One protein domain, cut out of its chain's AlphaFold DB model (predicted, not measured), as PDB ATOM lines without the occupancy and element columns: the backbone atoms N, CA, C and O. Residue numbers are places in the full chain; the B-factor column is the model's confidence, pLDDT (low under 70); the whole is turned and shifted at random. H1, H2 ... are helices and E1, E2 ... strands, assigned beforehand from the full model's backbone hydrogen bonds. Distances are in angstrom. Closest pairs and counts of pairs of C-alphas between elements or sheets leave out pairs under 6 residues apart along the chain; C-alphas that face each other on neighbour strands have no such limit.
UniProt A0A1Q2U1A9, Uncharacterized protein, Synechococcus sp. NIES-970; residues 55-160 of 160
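Overview. This is residues 55 to 160 of the 160 residues of an uncharacterized protein of Synechococcus sp. NIES-970 (UniProt A0A1Q2U1A9). A ribbon of two long antiparallel strands, E1 and E2, has helices packed on one face: H3 packs along E1, and H4 slants away from E2, which it meets with residues 103 to 107. H1 packs on the side of H4 away from the ribbon, H2 lies over the start of E1 and near it, H6 sits at the ribbon's other end and leads straight into E2, and H5 lies out at that end, touching no helix. The printed part has 106 residues, with named elements in the order H1, H2, H3, H4, E1, H5, H6, E2, and is mostly helix. It is compact, with a radius of gyration of the C-alphas of 14.3 A and spans of 41 by 32 by 21 A.

Arrangement. H1, residues 55 to 64, and H2, residues 70 to 78, form a helical hairpin; they only just touch, with 3 pairs of C-alphas within 8 A, the closest those of Leu 58 and Phe 73 at 7.4 A, and have a shallow tilt of 16 degrees, opposite ways. H3, residues 80 to 89, and H2 meet only through their link. H4, residues 96 to 109, touches H1 at a steep tilt of 55 degrees, the same way; their closest C-alphas are those of Ile 57 and Arg 101, 6.3 A apart. H3 and H4 are close but not clearly touching, with the C-alphas of Leu 86 and Ile 100 closest at 6.7 A. E1, residues 119 to 125, comes closest to H3 at the C-alphas of Phe 82 and Ile 122, 5.4 A apart. H5, residues 132 to 139, is apart from H3 and H4. H6, residues 146 to 152, only just touches H4, by residues 96 to 99 of H4 alone, with 3 pairs of C-alphas within 8 A; the closest are those of Asn 99 and Pro 146, 7.5 A apart. E2, residues 153 to 159, is antiparallel to E1, with N 122 and O 156 at 2.9 A and N 158 and O 120 at 2.8 A, within hydrogen-bond range. The closest C-alphas of H4 and E2 are those of Val 107 and Pro 155, 6.7 A apart. Every O i to N i+4 pair is within hydrogen-bond range in H1, H2, H3, H4 and H5, and 2 of 3 in H6.

Along the chain. H1 begins at C-alpha 55 (-12.581, 15.203, -21.887) and is 14.3 A long; H2 is 12.3 A and H3 14.2 A. H4, the longest helix, runs 19.8 A to C-alpha 109 (-19.291, 0.231, -29.008). E1 is 18.6 A long, H5 10.9 A and H6 9.9 A. E2, 18.9 A, ends at C-alpha 159 (-10.176, 6.189, -44.115).

Size, cuts and confidence. The two C-alphas farthest apart are those of Asp 67 and Gly 133, 41.8 A. The printed part has no cut, and no link is long. The mean pLDDT of the printed part is 82.5; residues 91 to 95, 111 to 118 and 160 are under 70.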
ATOM      1  N   GLN A  55     -13.362  16.064 -22.765       81.94
ATOM      2  CA  GLN A  55     -12.581  15.203 -21.887       81.94
ATOM      3  C   GLN A  55     -13.413  14.667 -20.720       81.94
ATOM      4  O   GLN A  55     -13.258  13.497 -20.368       81.94
ATOM      5  N   ASP A  56     -14.321  15.475 -20.171       85.62
ATOM      6  CA  ASP A  56     -15.213  15.053 -19.089       85.62
ATOM      7  C   ASP A  56     -16.185  13.979 -19.590       85.62
ATOM      8  O   ASP A  56     -16.312  12.921 -18.980       85.62
ATOM      9  N   ILE A  57     -16.782  14.184 -20.773       87.69
ATOM     10  CA  ILE A  57     -17.704  13.212 -21.386       87.69
ATOM     11  C   ILE A  57     -16.998  11.875 -21.644       87.69
ATOM     12  O   ILE A  57     -17.534  10.821 -21.304       87.69
ATOM     13  N   LEU A  58     -15.793  11.898 -22.222       88.44
ATOM     14  CA  LEU A  58     -15.025  10.673 -22.453       88.44
ATOM     15  C   LEU A  58     -14.616   9.983 -21.148       88.44
ATOM     16  O   LEU A  58     -14.606   8.756 -21.094       88.44
ATOM     17  N   THR A  59     -14.278  10.749 -20.111       89.38
ATOM     18  CA  THR A  59     -13.913  10.202 -18.798       89.38
ATOM     19  C   THR A  59     -15.109   9.524 -18.139       89.38
ATOM     20  O   THR A  59     -14.973   8.410 -17.634       89.38
ATOM     21  N   ASP A  60     -16.289  10.136 -18.216       90.56
ATOM     22  CA  ASP A  60     -17.530   9.548 -17.718       90.56
ATOM     23  C   ASP A  60     -17.854   8.232 -18.434       90.56
ATOM     24  O   ASP A  60     -18.144   7.229 -17.783       90.56
ATOM     25  N   ILE A  61     -17.732   8.201 -19.768       90.50
ATOM     26  CA  ILE A  61     -17.922   6.971 -20.549       90.50
ATOM     27  C   ILE A  61     -16.885   5.917 -20.152       90.50
ATOM     28  O   ILE A  61     -17.247   4.766 -19.941       90.50
ATOM     29  N   ARG A  62     -15.608   6.283 -20.002       89.75
ATOM     30  CA  ARG A  62     -14.558   5.339 -19.586       89.75
ATOM     31  C   ARG A  62     -14.871   4.699 -18.231       89.75
ATOM     32  O   ARG A  62     -14.677   3.498 -18.060       89.75
ATOM     33  N   ASN A  63     -15.339   5.489 -17.270       91.50
ATOM     34  CA  ASN A  63     -15.659   4.994 -15.933       91.50
ATOM     35  C   ASN A  63     -16.833   4.002 -15.944       91.50
ATOM     36  O   ASN A  63     -16.851   3.073 -15.133       91.50
ATOM     37  N   GLU A  64     -17.786   4.193 -16.858       93.50
ATOM     38  CA  GLU A  64     -18.966   3.342 -17.028       93.50
ATOM     39  C   GLU A  64     -18.686   2.088 -17.872       93.50
ATOM     40  O   GLU A  64     -19.131   1.000 -17.516       93.50
ATOM     41  N   TYR A  65     -17.905   2.210 -18.949       89.62
ATOM     42  CA  TYR A  65     -17.637   1.141 -19.914       89.62
ATOM     43  C   TYR A  65     -16.182   0.664 -19.836       89.62
ATOM     44  O   TYR A  65     -15.351   0.994 -20.685       89.62
ATOM     45  N   ARG A  66     -15.875  -0.151 -18.820       86.25
ATOM     46  CA  ARG A  66     -14.505  -0.637 -18.558       86.25
ATOM     47  C   ARG A  66     -13.960  -1.620 -19.594       86.25
ATOM     48  O   ARG A  66     -12.747  -1.748 -19.710       86.25
ATOM     49  N   ASP A  67     -14.835  -2.284 -20.343       86.94
ATOM     50  CA  ASP A  67     -14.453  -3.323 -21.310       86.94
ATOM     51  C   ASP A  67     -14.050  -2.756 -22.683       86.94
ATOM     52  O   ASP A  67     -13.627  -3.493 -23.576       86.94
ATOM     53  N   ILE A  68     -14.184  -1.442 -22.881       85.19
ATOM     54  CA  ILE A  68     -13.809  -0.783 -24.131       85.19
ATOM     55  C   ILE A  68     -12.286  -0.546 -24.139       85.19
ATOM     56  O   ILE A  68     -11.765   0.083 -23.218       85.19
ATOM     57  N   PRO A  69     -11.551  -0.980 -25.184       86.56
ATOM     58  CA  PRO A  69     -10.101  -0.799 -25.255       86.56
ATOM     59  C   PRO A  69      -9.671   0.675 -25.240       86.56
ATOM     60  O   PRO A  69     -10.243   1.497 -25.964       86.56
ATOM     61  N   GLU A  70      -8.604   1.000 -24.498       85.19
ATOM     62  CA  GLU A  70      -8.090   2.378 -24.366       85.19
ATOM     63  C   GLU A  70      -7.683   2.989 -25.716       85.19
ATOM     64  O   GLU A  70      -7.856   4.186 -25.928       85.19
ATOM     65  N   ASP A  71      -7.248   2.180 -26.683       84.69
ATOM     66  CA  ASP A  71      -6.906   2.663 -28.023       84.69
ATOM     67  C   ASP A  71      -8.087   3.322 -28.751       84.69
ATOM     68  O   ASP A  71      -7.891   4.259 -29.529       84.69
ATOM     69  N   ARG A  72      -9.328   2.900 -28.465       84.00
ATOM     70  CA  ARG A  72     -10.524   3.562 -29.012       84.00
ATOM     71  C   ARG A  72     -10.721   4.943 -28.407       84.00
ATOM     72  O   ARG A  72     -11.018   5.900 -29.121       84.00
ATOM     73  N   PHE A  73     -10.520   5.055 -27.096       87.56
ATOM     74  CA  PHE A  73     -10.562   6.340 -26.410       87.56
ATOM     75  C   PHE A  73      -9.438   7.258 -26.891       87.56
ATOM     76  O   PHE A  73      -9.685   8.442 -27.106       87.56
ATOM     77  N   ASN A  74      -8.233   6.728 -27.118       84.94
ATOM     78  CA  ASN A  74      -7.102   7.476 -27.666       84.94
ATOM     79  C   ASN A  74      -7.407   8.009 -29.070       84.94
ATOM     80  O   ASN A  74      -7.191   9.190 -29.334       84.94
ATOM     81  N   GLN A  75      -7.969   7.177 -29.949       82.00
ATOM     82  CA  GLN A  75      -8.362   7.594 -31.293       82.00
ATOM     83  C   GLN A  75      -9.375   8.745 -31.260       82.00
ATOM     84  O   GLN A  75      -9.162   9.764 -31.911       82.00
ATOM     85  N   LEU A  76     -10.445   8.623 -30.468       82.94
ATOM     86  CA  LEU A  76     -11.451   9.683 -30.337       82.94
ATOM     87  C   LEU A  76     -10.905  10.946 -29.668       82.94
ATOM     88  O   LEU A  76     -11.297  12.054 -30.029       82.94
ATOM     89  N   ARG A  77      -9.994  10.804 -28.701       84.06
ATOM     90  CA  ARG A  77      -9.339  11.946 -28.052       84.06
ATOM     91  C   ARG A  77      -8.537  12.771 -29.058       84.06
ATOM     92  O   ARG A  77      -8.606  13.996 -28.993       84.06
ATOM     93  N   ASN A  78      -7.862  12.095 -29.987       82.19
ATOM     94  CA  ASN A  78      -7.019  12.697 -31.018       82.19
ATOM     95  C   ASN A  78      -7.800  13.178 -32.259       82.19
ATOM     96  O   ASN A  78      -7.228  13.849 -33.113       82.19
ATOM     97  N   ASP A  79      -9.095  12.869 -32.377       83.00
ATOM     98  CA  ASP A  79      -9.936  13.306 -33.500       83.00
ATOM     99  C   ASP A  79     -10.585  14.676 -33.227       83.00
ATOM    100  O   ASP A  79     -11.788  14.805 -32.984       83.00
ATOM    101  N   ASP A  80      -9.766  15.732 -33.247       83.62
ATOM    102  CA  ASP A  80     -10.220  17.114 -33.022       83.62
ATOM    103  C   ASP A  80     -11.301  17.550 -34.021       83.62
ATOM    104  O   ASP A  80     -12.205  18.316 -33.680       83.62
ATOM    105  N   ARG A  81     -11.243  17.050 -35.259       85.12
ATOM    106  CA  ARG A  81     -12.208  17.402 -36.302       85.12
ATOM    107  C   ARG A  81     -13.588  16.858 -35.971       85.12
ATOM    108  O   ARG A  81     -14.557  17.616 -36.024       85.12
ATOM    109  N   PHE A  82     -13.681  15.574 -35.635       87.00
ATOM    110  CA  PHE A  82     -14.945  14.954 -35.258       87.00
ATOM    111  C   PHE A  82     -15.550  15.632 -34.030       87.00
ATOM    112  O   PHE A  82     -16.736  15.957 -34.012       87.00
ATOM    113  N   ARG A  83     -14.708  15.926 -33.036       82.88
ATOM    114  CA  ARG A  83     -15.094  16.660 -31.830       82.88
ATOM    115  C   ARG A  83     -15.707  18.006 -32.167       82.88
ATOM    116  O   ARG A  83     -16.864  18.251 -31.841       82.88
ATOM    117  N   ASN A  84     -14.958  18.857 -32.861       83.94
ATOM    118  CA  ASN A  84     -15.410  20.198 -33.215       83.94
ATOM    119  C   ASN A  84     -16.685  20.150 -34.064       83.94
ATOM    120  O   ASN A  84     -17.563  20.993 -33.897       83.94
ATOM    121  N   GLN A  85     -16.825  19.134 -34.922       86.50
ATOM    122  CA  GLN A  85     -18.046  18.909 -35.686       86.50
ATOM    123  C   GLN A  85     -19.242  18.590 -34.778       86.50
ATOM    124  O   GLN A  85     -20.297  19.194 -34.945       86.50
ATOM    125  N   LEU A  86     -19.099  17.671 -33.817       86.50
ATOM    126  CA  LEU A  86     -20.173  17.344 -32.878       86.50
ATOM    127  C   LEU A  86     -20.562  18.556 -32.032       86.50
ATOM    128  O   LEU A  86     -21.741  18.887 -31.973       86.50
ATOM    129  N   PHE A  87     -19.594  19.267 -31.449       81.50
ATOM    130  CA  PHE A  87     -19.904  20.490 -30.708       81.50
ATOM    131  C   PHE A  87     -20.600  21.508 -31.611       81.50
ATOM    132  O   PHE A  87     -21.640  22.018 -31.233       81.50
ATOM    133  N   SER A  88     -20.129  21.740 -32.837       80.50
ATOM    134  CA  SER A  88     -20.792  22.661 -33.772       80.50
ATOM    135  C   SER A  88     -22.234  22.274 -34.109       80.50
ATOM    136  O   SER A  88     -23.063  23.162 -34.301       80.50
ATOM    137  N   LEU A  89     -22.537  20.982 -34.231       80.69
ATOM    138  CA  LEU A  89     -23.877  20.496 -34.569       80.69
ATOM    139  C   LEU A  89     -24.833  20.514 -33.373       80.69
ATOM    140  O   LEU A  89     -26.039  20.670 -33.551       80.69
ATOM    141  N   PHE A  90     -24.284  20.361 -32.173       79.94
ATOM    142  CA  PHE A  90     -25.005  20.279 -30.910       79.94
ATOM    143  C   PHE A  90     -24.534  21.395 -29.961       79.94
ATOM    144  O   PHE A  90     -24.233  21.114 -28.812       79.94
ATOM    145  N   LEU A  91     -24.370  22.638 -30.430       63.56
ATOM    146  CA  LEU A  91     -23.960  23.775 -29.591       63.56
ATOM    147  C   LEU A  91     -25.189  24.605 -29.193       63.56
ATOM    148  O   LEU A  91     -25.937  25.063 -30.057       63.56
ATOM    149  N   GLY A  92     -25.337  24.878 -27.893       57.28
ATOM    150  CA  GLY A  92     -26.189  25.953 -27.369       57.28
ATOM    151  C   GLY A  92     -27.447  25.529 -26.603       57.28
ATOM    152  O   GLY A  92     -28.286  26.391 -26.337       57.28
ATOM    153  N   GLN A  93     -27.617  24.259 -26.225       47.22
ATOM    154  CA  GLN A  93     -28.784  23.784 -25.473       47.22
ATOM    155  C   GLN A  93     -28.443  22.828 -24.315       47.22
ATOM    156  O   GLN A  93     -27.602  21.931 -24.379       47.22
ATOM    157  N   VAL A  94     -29.187  22.974 -23.218       40.56
ATOM    158  CA  VAL A  94     -29.249  21.968 -22.150       40.56
ATOM    159  C   VAL A  94     -29.806  20.672 -22.762       40.56
ATOM    160  O   VAL A  94     -30.982  20.602 -23.100       40.56
ATOM    161  N   GLY A  95     -28.951  19.663 -22.949       54.06
ATOM    162  CA  GLY A  95     -29.277  18.413 -23.658       54.06
ATOM    163  C   GLY A  95     -28.167  17.938 -24.602       54.06
ATOM    164  O   GLY A  95     -28.079  16.746 -24.901       54.06
ATOM    165  N   ASP A  96     -27.261  18.836 -24.985       71.75
ATOM    166  CA  ASP A  96     -26.163  18.565 -25.918       71.75
ATOM    167  C   ASP A  96     -25.187  17.505 -25.402       71.75
ATOM    168  O   ASP A  96     -24.775  16.624 -26.151       71.75
ATOM    169  N   ARG A  97     -24.902  17.498 -24.092       77.44
ATOM    170  CA  ARG A  97     -24.039  16.482 -23.474       77.44
ATOM    171  C   ARG A  97     -24.583  15.071 -23.650       77.44
ATOM    172  O   ARG A  97     -23.807  14.172 -23.942       77.44
ATOM    173  N   ILE A  98     -25.882  14.861 -23.427       82.38
ATOM    174  CA  ILE A  98     -26.481  13.523 -23.523       82.38
ATOM    175  C   ILE A  98     -26.406  13.049 -24.972       82.38
ATOM    176  O   ILE A  98     -25.963  11.937 -25.223       82.38
ATOM    177  N   ASN A  99     -26.741  13.922 -25.925       84.31
ATOM    178  CA  ASN A  99     -26.683  13.583 -27.345       84.31
ATOM    179  C   ASN A  99     -25.249  13.280 -27.804       84.31
ATOM    180  O   ASN A  99     -25.027  12.267 -28.460       84.31
ATOM    181  N   ILE A 100     -24.276  14.121 -27.434       85.81
ATOM    182  CA  ILE A 100     -22.861  13.889 -27.743       85.81
ATOM    183  C   ILE A 100     -22.408  12.582 -27.092       85.81
ATOM    184  O   ILE A 100     -21.865  11.731 -27.783       85.81
ATOM    185  N   ARG A 101     -22.684  12.380 -25.798       88.50
ATOM    186  CA  ARG A 101     -22.334  11.153 -25.072       88.50
ATOM    187  C   ARG A 101     -22.887   9.910 -25.763       88.50
ATOM    188  O   ARG A 101     -22.115   8.990 -25.995       88.50
ATOM    189  N   ASP A 102     -24.173   9.894 -26.107       87.50
ATOM    190  CA  ASP A 102     -24.813   8.768 -26.796       87.50
ATOM    191  C   ASP A 102     -24.098   8.458 -28.119       87.50
ATOM    192  O   ASP A 102     -23.748   7.312 -28.379       87.50
ATOM    193  N   ILE A 103     -23.785   9.486 -28.917       88.31
ATOM    194  CA  ILE A 103     -23.050   9.319 -30.180       88.31
ATOM    195  C   ILE A 103     -21.652   8.736 -29.938       88.31
ATOM    196  O   ILE A 103     -21.203   7.884 -30.701       88.31
ATOM    197  N   LEU A 104     -20.944   9.178 -28.896       88.94
ATOM    198  CA  LEU A 104     -19.615   8.647 -28.574       88.94
ATOM    199  C   LEU A 104     -19.667   7.211 -28.081       88.94
ATOM    200  O   LEU A 104     -18.806   6.423 -28.462       88.94
ATOM    201  N   VAL A 105     -20.669   6.868 -27.276       90.44
ATOM    202  CA  VAL A 105     -20.914   5.486 -26.859       90.44
ATOM    203  C   VAL A 105     -21.175   4.616 -28.088       90.44
ATOM    204  O   VAL A 105     -20.514   3.592 -28.236       90.44
ATOM    205  N   ASP A 106     -22.023   5.056 -29.022       87.56
ATOM    206  CA  ASP A 106     -22.278   4.337 -30.277       87.56
ATOM    207  C   ASP A 106     -20.998   4.129 -31.102       87.56
ATOM    208  O   ASP A 106     -20.777   3.052 -31.656       87.56
ATOM    209  N   VAL A 107     -20.119   5.135 -31.170       87.88
ATOM    210  CA  VAL A 107     -18.824   4.999 -31.854       87.88
ATOM    211  C   VAL A 107     -17.912   4.006 -31.140       87.88
ATOM    212  O   VAL A 107     -17.308   3.144 -31.779       87.88
ATOM    213  N   LEU A 108     -17.801   4.117 -29.818       88.38
ATOM    214  CA  LEU A 108     -16.918   3.281 -29.014       88.38
ATOM    215  C   LEU A 108     -17.368   1.815 -29.012       88.38
ATOM    216  O   LEU A 108     -16.516   0.930 -29.117       88.38
ATOM    217  N   LEU A 109     -18.679   1.563 -28.960       86.25
ATOM    218  CA  LEU A 109     -19.291   0.231 -29.008       86.25
ATOM    219  C   LEU A 109     -19.469  -0.310 -30.435       86.25
ATOM    220  O   LEU A 109     -19.694  -1.507 -30.620       86.25
ATOM    221  N   GLY A 110     -19.358   0.541 -31.457       77.38
ATOM    222  CA  GLY A 110     -19.529   0.161 -32.854       77.38
ATOM    223  C   GLY A 110     -18.613  -0.997 -33.278       77.38
ATOM    224  O   GLY A 110     -17.402  -0.982 -33.048       77.38
ATOM    225  N   SER A 111     -19.198  -1.996 -33.953       50.81
ATOM    226  CA  SER A 111     -18.527  -3.238 -34.392       50.81
ATOM    227  C   SER A 111     -17.536  -3.075 -35.555       50.81
ATOM    228  O   SER A 111     -16.879  -4.042 -35.944       50.81
ATOM    229  N   ASN A 112     -17.373  -1.876 -36.124       54.00
ATOM    230  CA  ASN A 112     -16.412  -1.638 -37.208       54.00
ATOM    231  C   ASN A 112     -15.009  -1.372 -36.635       54.00
ATOM    232  O   ASN A 112     -14.472  -0.269 -36.631       54.00
ATOM    233  N   ASN A 113     -14.456  -2.477 -36.139       56.25
ATOM    234  CA  ASN A 113     -13.245  -2.669 -35.350       56.25
ATOM    235  C   ASN A 113     -11.958  -2.434 -36.137       56.25
ATOM    236  O   ASN A 113     -11.295  -3.396 -36.531       56.25
ATOM    237  N   ARG A 114     -11.573  -1.184 -36.385       56.19
ATOM    238  CA  ARG A 114     -10.289  -0.914 -37.049       56.19
ATOM    239  C   ARG A 114      -9.462   0.131 -36.313       56.19
ATOM    240  O   ARG A 114      -8.975   1.089 -36.904       56.19
ATOM    241  N   VAL A 115      -9.293  -0.113 -35.014       54.25
ATOM    242  CA  VAL A 115      -8.217   0.479 -34.213       54.25
ATOM    243  C   VAL A 115      -6.898   0.247 -34.961       54.25
ATOM    244  O   VAL A 115      -6.599  -0.885 -35.339       54.25
ATOM    245  N   GLY A 116      -6.164   1.320 -35.262       57.91
ATOM    246  CA  GLY A 116      -4.909   1.261 -36.023       57.91
ATOM    247  C   GLY A 116      -5.021   1.516 -37.533       57.91
ATOM    248  O   GLY A 116      -4.008   1.443 -38.225       57.91
ATOM    249  N   ARG A 117      -6.205   1.837 -38.079       63.75
ATOM    250  CA  ARG A 117      -6.311   2.368 -39.452       63.75
ATOM    251  C   ARG A 117      -6.256   3.885 -39.479       63.75
ATOM    252  O   ARG A 117      -6.960   4.539 -38.716       63.75
ATOM    253  N   ASN A 118      -5.484   4.420 -40.423       69.75
ATOM    254  CA  ASN A 118      -5.453   5.845 -40.740       69.75
ATOM    255  C   ASN A 118      -6.846   6.303 -41.190       69.75
ATOM    256  O   ASN A 118      -7.262   6.056 -42.322       69.75
ATOM    257  N   GLY A 119      -7.580   6.947 -40.291       77.12
ATOM    258  CA  GLY A 119      -8.911   7.457 -40.569       77.12
ATOM    259  C   GLY A 119      -9.481   8.248 -39.402       77.12
ATOM    260  O   GLY A 119      -8.955   8.218 -38.290       77.12
ATOM    261  N   SER A 120     -10.564   8.959 -39.683       82.25
ATOM    262  CA  SER A 120     -11.266   9.832 -38.741       82.25
ATOM    263  C   SER A 120     -12.761   9.550 -38.771       82.25
ATOM    264  O   SER A 120     -13.299   9.013 -39.747       82.25
ATOM    265  N   TYR A 121     -13.443   9.902 -37.691       86.31
ATOM    266  CA  TYR A 121     -14.893   9.890 -37.652       86.31
ATOM    267  C   TYR A 121     -15.443  11.199 -38.216       86.31
ATOM    268  O   TYR A 121     -14.882  12.278 -38.047       86.31
ATOM    269  N   ILE A 122     -16.581  11.108 -38.893       88.88
ATOM    270  CA  ILE A 122     -17.398  12.273 -39.225       88.88
ATOM    271  C   ILE A 122     -18.838  11.996 -38.830       88.88
ATOM    272  O   ILE A 122     -19.328  10.872 -38.958       88.88
ATOM    273  N   TYR A 123     -19.540  13.026 -38.376       89.94
ATOM    274  CA  TYR A 123     -20.980  12.947 -38.192       89.94
ATOM    275  C   TYR A 123     -21.665  13.249 -39.525       89.94
ATOM    276  O   TYR A 123     -21.656  14.386 -40.003       89.94
ATOM    277  N   ASN A 124     -22.202  12.216 -40.168       91.31
ATOM    278  CA  ASN A 124     -22.841  12.329 -41.471       91.31
ATOM    279  C   ASN A 124     -24.350  12.493 -41.315       91.31
ATOM    280  O   ASN A 124     -24.992  11.628 -40.728       91.31
ATOM    281  N   ILE A 125     -24.908  13.546 -41.914       91.50
ATOM    282  CA  ILE A 125     -26.349  13.815 -41.943       91.50
ATOM    283  C   ILE A 125     -26.914  13.354 -43.290       91.50
ATOM    284  O   ILE A 125     -26.531  13.864 -44.343       91.50
ATOM    285  N   ASP A 126     -27.840  12.400 -43.261       93.00
ATOM    286  CA  ASP A 126     -28.593  11.957 -44.427       93.00
ATOM    287  C   ASP A 126     -29.635  13.010 -44.825       93.00
ATOM    288  O   ASP A 126     -30.664  13.198 -44.170       93.00
ATOM    289  N   ARG A 127     -29.369  13.691 -45.942       90.69
ATOM    290  CA  ARG A 127     -30.241  14.734 -46.496       90.69
ATOM    291  C   ARG A 127     -31.592  14.208 -46.969       90.69
ATOM    292  O   ARG A 127     -32.528  14.998 -47.046       90.69
ATOM    293  N   ASN A 128     -31.697  12.920 -47.289       92.31
ATOM    294  CA  ASN A 128     -32.954  12.309 -47.718       92.31
ATOM    295  C   ASN A 128     -33.868  11.999 -46.528       92.31
ATOM    296  O   ASN A 128     -35.082  11.956 -46.688       92.31
ATOM    297  N   CYS A 129     -33.296  11.835 -45.332       94.06
ATOM    298  CA  CYS A 129     -34.052  11.691 -44.090       94.06
ATOM    299  C   CYS A 129     -34.577  13.038 -43.557       94.06
ATOM    300  O   CYS A 129     -35.554  13.079 -42.806       94.06
ATOM    301  N   LEU A 130     -33.953  14.161 -43.933       92.62
ATOM    302  CA  LEU A 130     -34.353  15.479 -43.441       92.62
ATOM    303  C   LEU A 130     -35.712  15.922 -44.009       92.62
ATOM    304  O   LEU A 130     -35.913  15.884 -45.224       92.62
ATOM    305  N   PRO A 131     -36.612  16.471 -43.169       92.25
ATOM    306  CA  PRO A 131     -37.791  17.178 -43.654       92.25
ATOM    307  C   PRO A 131     -37.404  18.326 -44.608       92.25
ATOM    308  O   PRO A 131     -36.371  18.965 -44.377       92.25
ATOM    309  N   PRO A 132     -38.231  18.676 -45.615       87.12
ATOM    310  CA  PRO A 132     -37.878  19.678 -46.628       87.12
ATOM    311  C   PRO A 132     -37.386  21.016 -46.051       87.12
ATOM    312  O   PRO A 132     -36.352  21.531 -46.474       87.12
ATOM    313  N   GLY A 133     -38.055  21.535 -45.014       89.31
ATOM    314  CA  GLY A 133     -37.642  22.776 -44.346       89.31
ATOM    315  C   GLY A 133     -36.324  22.664 -43.566       89.31
ATOM    316  O   GLY A 133     -35.619  23.652 -43.397       89.31
ATOM    317  N   GLN A 134     -35.947  21.467 -43.113       91.44
ATOM    318  CA  GLN A 134     -34.683  21.239 -42.404       91.44
ATOM    319  C   GLN A 134     -33.516  21.050 -43.365       91.44
ATOM    320  O   GLN A 134     -32.408  21.484 -43.073       91.44
ATOM    321  N   ARG A 135     -33.764  20.469 -44.543       90.44
ATOM    322  CA  ARG A 135     -32.757  20.403 -45.603       90.44
ATOM    323  C   ARG A 135     -32.332  21.802 -46.049       90.44
ATOM    324  O   ARG A 135     -31.142  22.081 -46.087       90.44
ATOM    325  N   GLN A 136     -33.295  22.702 -46.260       89.88
ATOM    326  CA  GLN A 136     -33.010  24.107 -46.580       89.88
ATOM    327  C   GLN A 136     -32.223  24.809 -45.466       89.88
ATOM    328  O   GLN A 136     -31.287  25.551 -45.747       89.88
ATOM    329  N   ARG A 137     -32.554  24.546 -44.192       89.31
ATOM    330  CA  ARG A 137     -31.782  25.065 -43.051       89.31
ATOM    331  C   ARG A 137     -30.341  24.574 -43.074       89.31
ATOM    332  O   ARG A 137     -29.446  25.394 -42.913       89.31
ATOM    333  N   LEU A 138     -30.131  23.278 -43.304       87.00
ATOM    334  CA  LEU A 138     -28.798  22.690 -43.381       87.00
ATOM    335  C   LEU A 138     -27.985  23.331 -44.512       87.00
ATOM    336  O   LEU A 138     -26.833  23.697 -44.302       87.00
ATOM    337  N   ASP A 139     -28.596  23.499 -45.685       87.50
ATOM    338  CA  ASP A 139     -27.960  24.109 -46.857       87.50
ATOM    339  C   ASP A 139     -27.624  25.593 -46.632       87.50
ATOM    340  O   ASP A 139     -26.603  26.075 -47.112       87.50
ATOM    341  N   ALA A 140     -28.439  26.298 -45.844       87.56
ATOM    342  CA  ALA A 140     -28.200  27.677 -45.422       87.56
ATOM    343  C   ALA A 140     -27.231  27.810 -44.226       87.56
ATOM    344  O   ALA A 140     -27.008  28.920 -43.751       87.56
ATOM    345  N   GLY A 141     -26.684  26.703 -43.704       83.56
ATOM    346  CA  GLY A 141     -25.797  26.711 -42.534       83.56
ATOM    347  C   GLY A 141     -26.503  26.993 -41.201       83.56
ATOM    348  O   GLY A 141     -25.847  27.273 -40.201       83.56
ATOM    349  N   ASN A 142     -27.834  26.916 -41.166       85.25
ATOM    350  CA  ASN A 142     -28.620  27.097 -39.951       85.25
ATOM    351  C   ASN A 142     -28.602  25.827 -39.084       85.25
ATOM    352  O   ASN A 142     -28.639  24.714 -39.619       85.25
ATOM    353  N   PRO A 143     -28.640  25.961 -37.743       82.25
ATOM    354  CA  PRO A 143     -28.624  24.815 -36.843       82.25
ATOM    355  C   PRO A 143     -29.851  23.927 -37.065       82.25
ATOM    356  O   PRO A 143     -30.963  24.423 -37.281       82.25
ATOM    357  N   ILE A 144     -29.655  22.613 -36.980       84.44
ATOM    358  CA  ILE A 144     -30.716  21.607 -37.082       84.44
ATOM    359  C   ILE A 144     -31.081  21.136 -35.671       84.44
ATOM    360  O   ILE A 144     -30.182  20.905 -34.865       84.44
ATOM    361  N   PRO A 145     -32.375  20.961 -35.343       85.38
ATOM    362  CA  PRO A 145     -32.776  20.453 -34.036       85.38
ATOM    363  C   PRO A 145     -32.103  19.105 -33.695       85.38
ATOM    364  O   PRO A 145     -32.147  18.190 -34.528       85.38
ATOM    365  N   PRO A 146     -31.573  18.918 -32.469       82.62
ATOM    366  CA  PRO A 146     -30.872  17.693 -32.068       82.62
ATOM    367  C   PRO A 146     -31.679  16.406 -32.278       82.62
ATOM    368  O   PRO A 146     -31.139  15.391 -32.710       82.62
ATOM    369  N   GLY A 147     -32.996  16.444 -32.046       84.56
ATOM    370  CA  GLY A 147     -33.873  15.289 -32.268       84.56
ATOM    371  C   GLY A 147     -33.965  14.845 -33.734       84.56
ATOM    372  O   GLY A 147     -34.225  13.676 -34.002       84.56
ATOM    373  N   ILE A 148     -33.732  15.752 -34.687       87.19
ATOM    374  CA  ILE A 148     -33.675  15.437 -36.122       87.19
ATOM    375  C   ILE A 148     -32.277  14.945 -36.485       87.19
ATOM    376  O   ILE A 148     -32.153  13.944 -37.189       87.19
ATOM    377  N   LEU A 149     -31.237  15.589 -35.945       87.94
ATOM    378  CA  LEU A 149     -29.857  15.129 -36.096       87.94
ATOM    379  C   LEU A 149     -29.703  13.681 -35.632       87.94
ATOM    380  O   LEU A 149     -29.138  12.892 -36.366       87.94
ATOM    381  N   ARG A 150     -30.297  13.276 -34.506       84.44
ATOM    382  CA  ARG A 150     -30.241  11.876 -34.049       84.44
ATOM    383  C   ARG A 150     -30.951  10.874 -34.954       84.44
ATOM    384  O   ARG A 150     -30.567   9.712 -34.982       84.44
ATOM    385  N   LYS A 151     -32.006  11.293 -35.655       89.00
ATOM    386  CA  LYS A 151     -32.771  10.413 -36.552       89.00
ATOM    387  C   LYS A 151     -32.106  10.269 -37.914       89.00
ATOM    388  O   LYS A 151     -32.141   9.196 -38.503       89.00
ATOM    389  N   CYS A 152     -31.527  11.357 -38.408       90.56
ATOM    390  CA  CYS A 152     -31.000  11.444 -39.765       90.56
ATOM    391  C   CYS A 152     -29.476  11.476 -39.827       90.56
ATOM    392  O   CYS A 152     -28.899  11.418 -40.906       90.56
ATOM    393  N   GLY A 153     -28.811  11.601 -38.689       90.50
ATOM    394  CA  GLY A 153     -27.373  11.701 -38.557       90.50
ATOM    395  C   GLY A 153     -26.793  10.480 -37.868       90.50
ATOM    396  O   GLY A 153     -27.398   9.899 -36.970       90.50
ATOM    397  N   ARG A 154     -25.595  10.091 -38.292       90.62
ATOM    398  CA  ARG A 154     -24.842   9.001 -37.671       90.62
ATOM    399  C   ARG A 154     -23.341   9.228 -37.801       90.62
ATOM    400  O   ARG A 154     -22.899   9.778 -38.816       90.62
ATOM    401  N   PRO A 155     -22.546   8.789 -36.818       89.25
ATOM    402  CA  PRO A 155     -21.105   8.764 -36.969       89.25
ATOM    403  C   PRO A 155     -20.708   7.715 -38.018       89.25
ATOM    404  O   PRO A 155     -21.222   6.597 -38.025       89.25
ATOM    405  N   ILE A 156     -19.790   8.068 -38.915       88.06
ATOM    406  CA  ILE A 156     -19.197   7.146 -39.887       88.06
ATOM    407  C   ILE A 156     -17.676   7.262 -39.848       88.06
ATOM    408  O   ILE A 156     -17.136   8.355 -39.689       88.06
ATOM    409  N   PHE A 157     -16.992   6.130 -39.998       85.56
ATOM    410  CA  PHE A 157     -15.537   6.093 -40.087       85.56
ATOM    411  C   PHE A 157     -15.093   6.287 -41.537       85.56
ATOM    412  O   PHE A 157     -15.573   5.588 -42.435       85.56
ATOM    413  N   ARG A 158     -14.170   7.219 -41.772       81.25
ATOM    414  CA  ARG A 158     -13.598   7.507 -43.086       81.25
ATOM    415  C   ARG A 158     -12.096   7.249 -43.044       81.25
ATOM    416  O   ARG A 158     -11.392   7.877 -42.259       81.25
ATOM    417  N   ASN A 159     -11.615   6.342 -43.895       80.62
ATOM    418  CA  ASN A 159     -10.176   6.189 -44.115       80.62
ATOM    419  C   ASN A 159      -9.644   7.458 -44.797       80.62
ATOM    420  O   ASN A 159     -10.333   8.007 -45.664       80.62
ATOM    421  N   ASN A 160      -8.459   7.906 -44.387       65.12
ATOM    422  CA  ASN A 160      -7.750   8.997 -45.057       65.12
ATOM    423  C   ASN A 160      -7.111   8.525 -46.362       65.12
ATOM    424  O   ASN A 160      -6.687   7.346 -46.412       65.12
TER     425      ASN A 160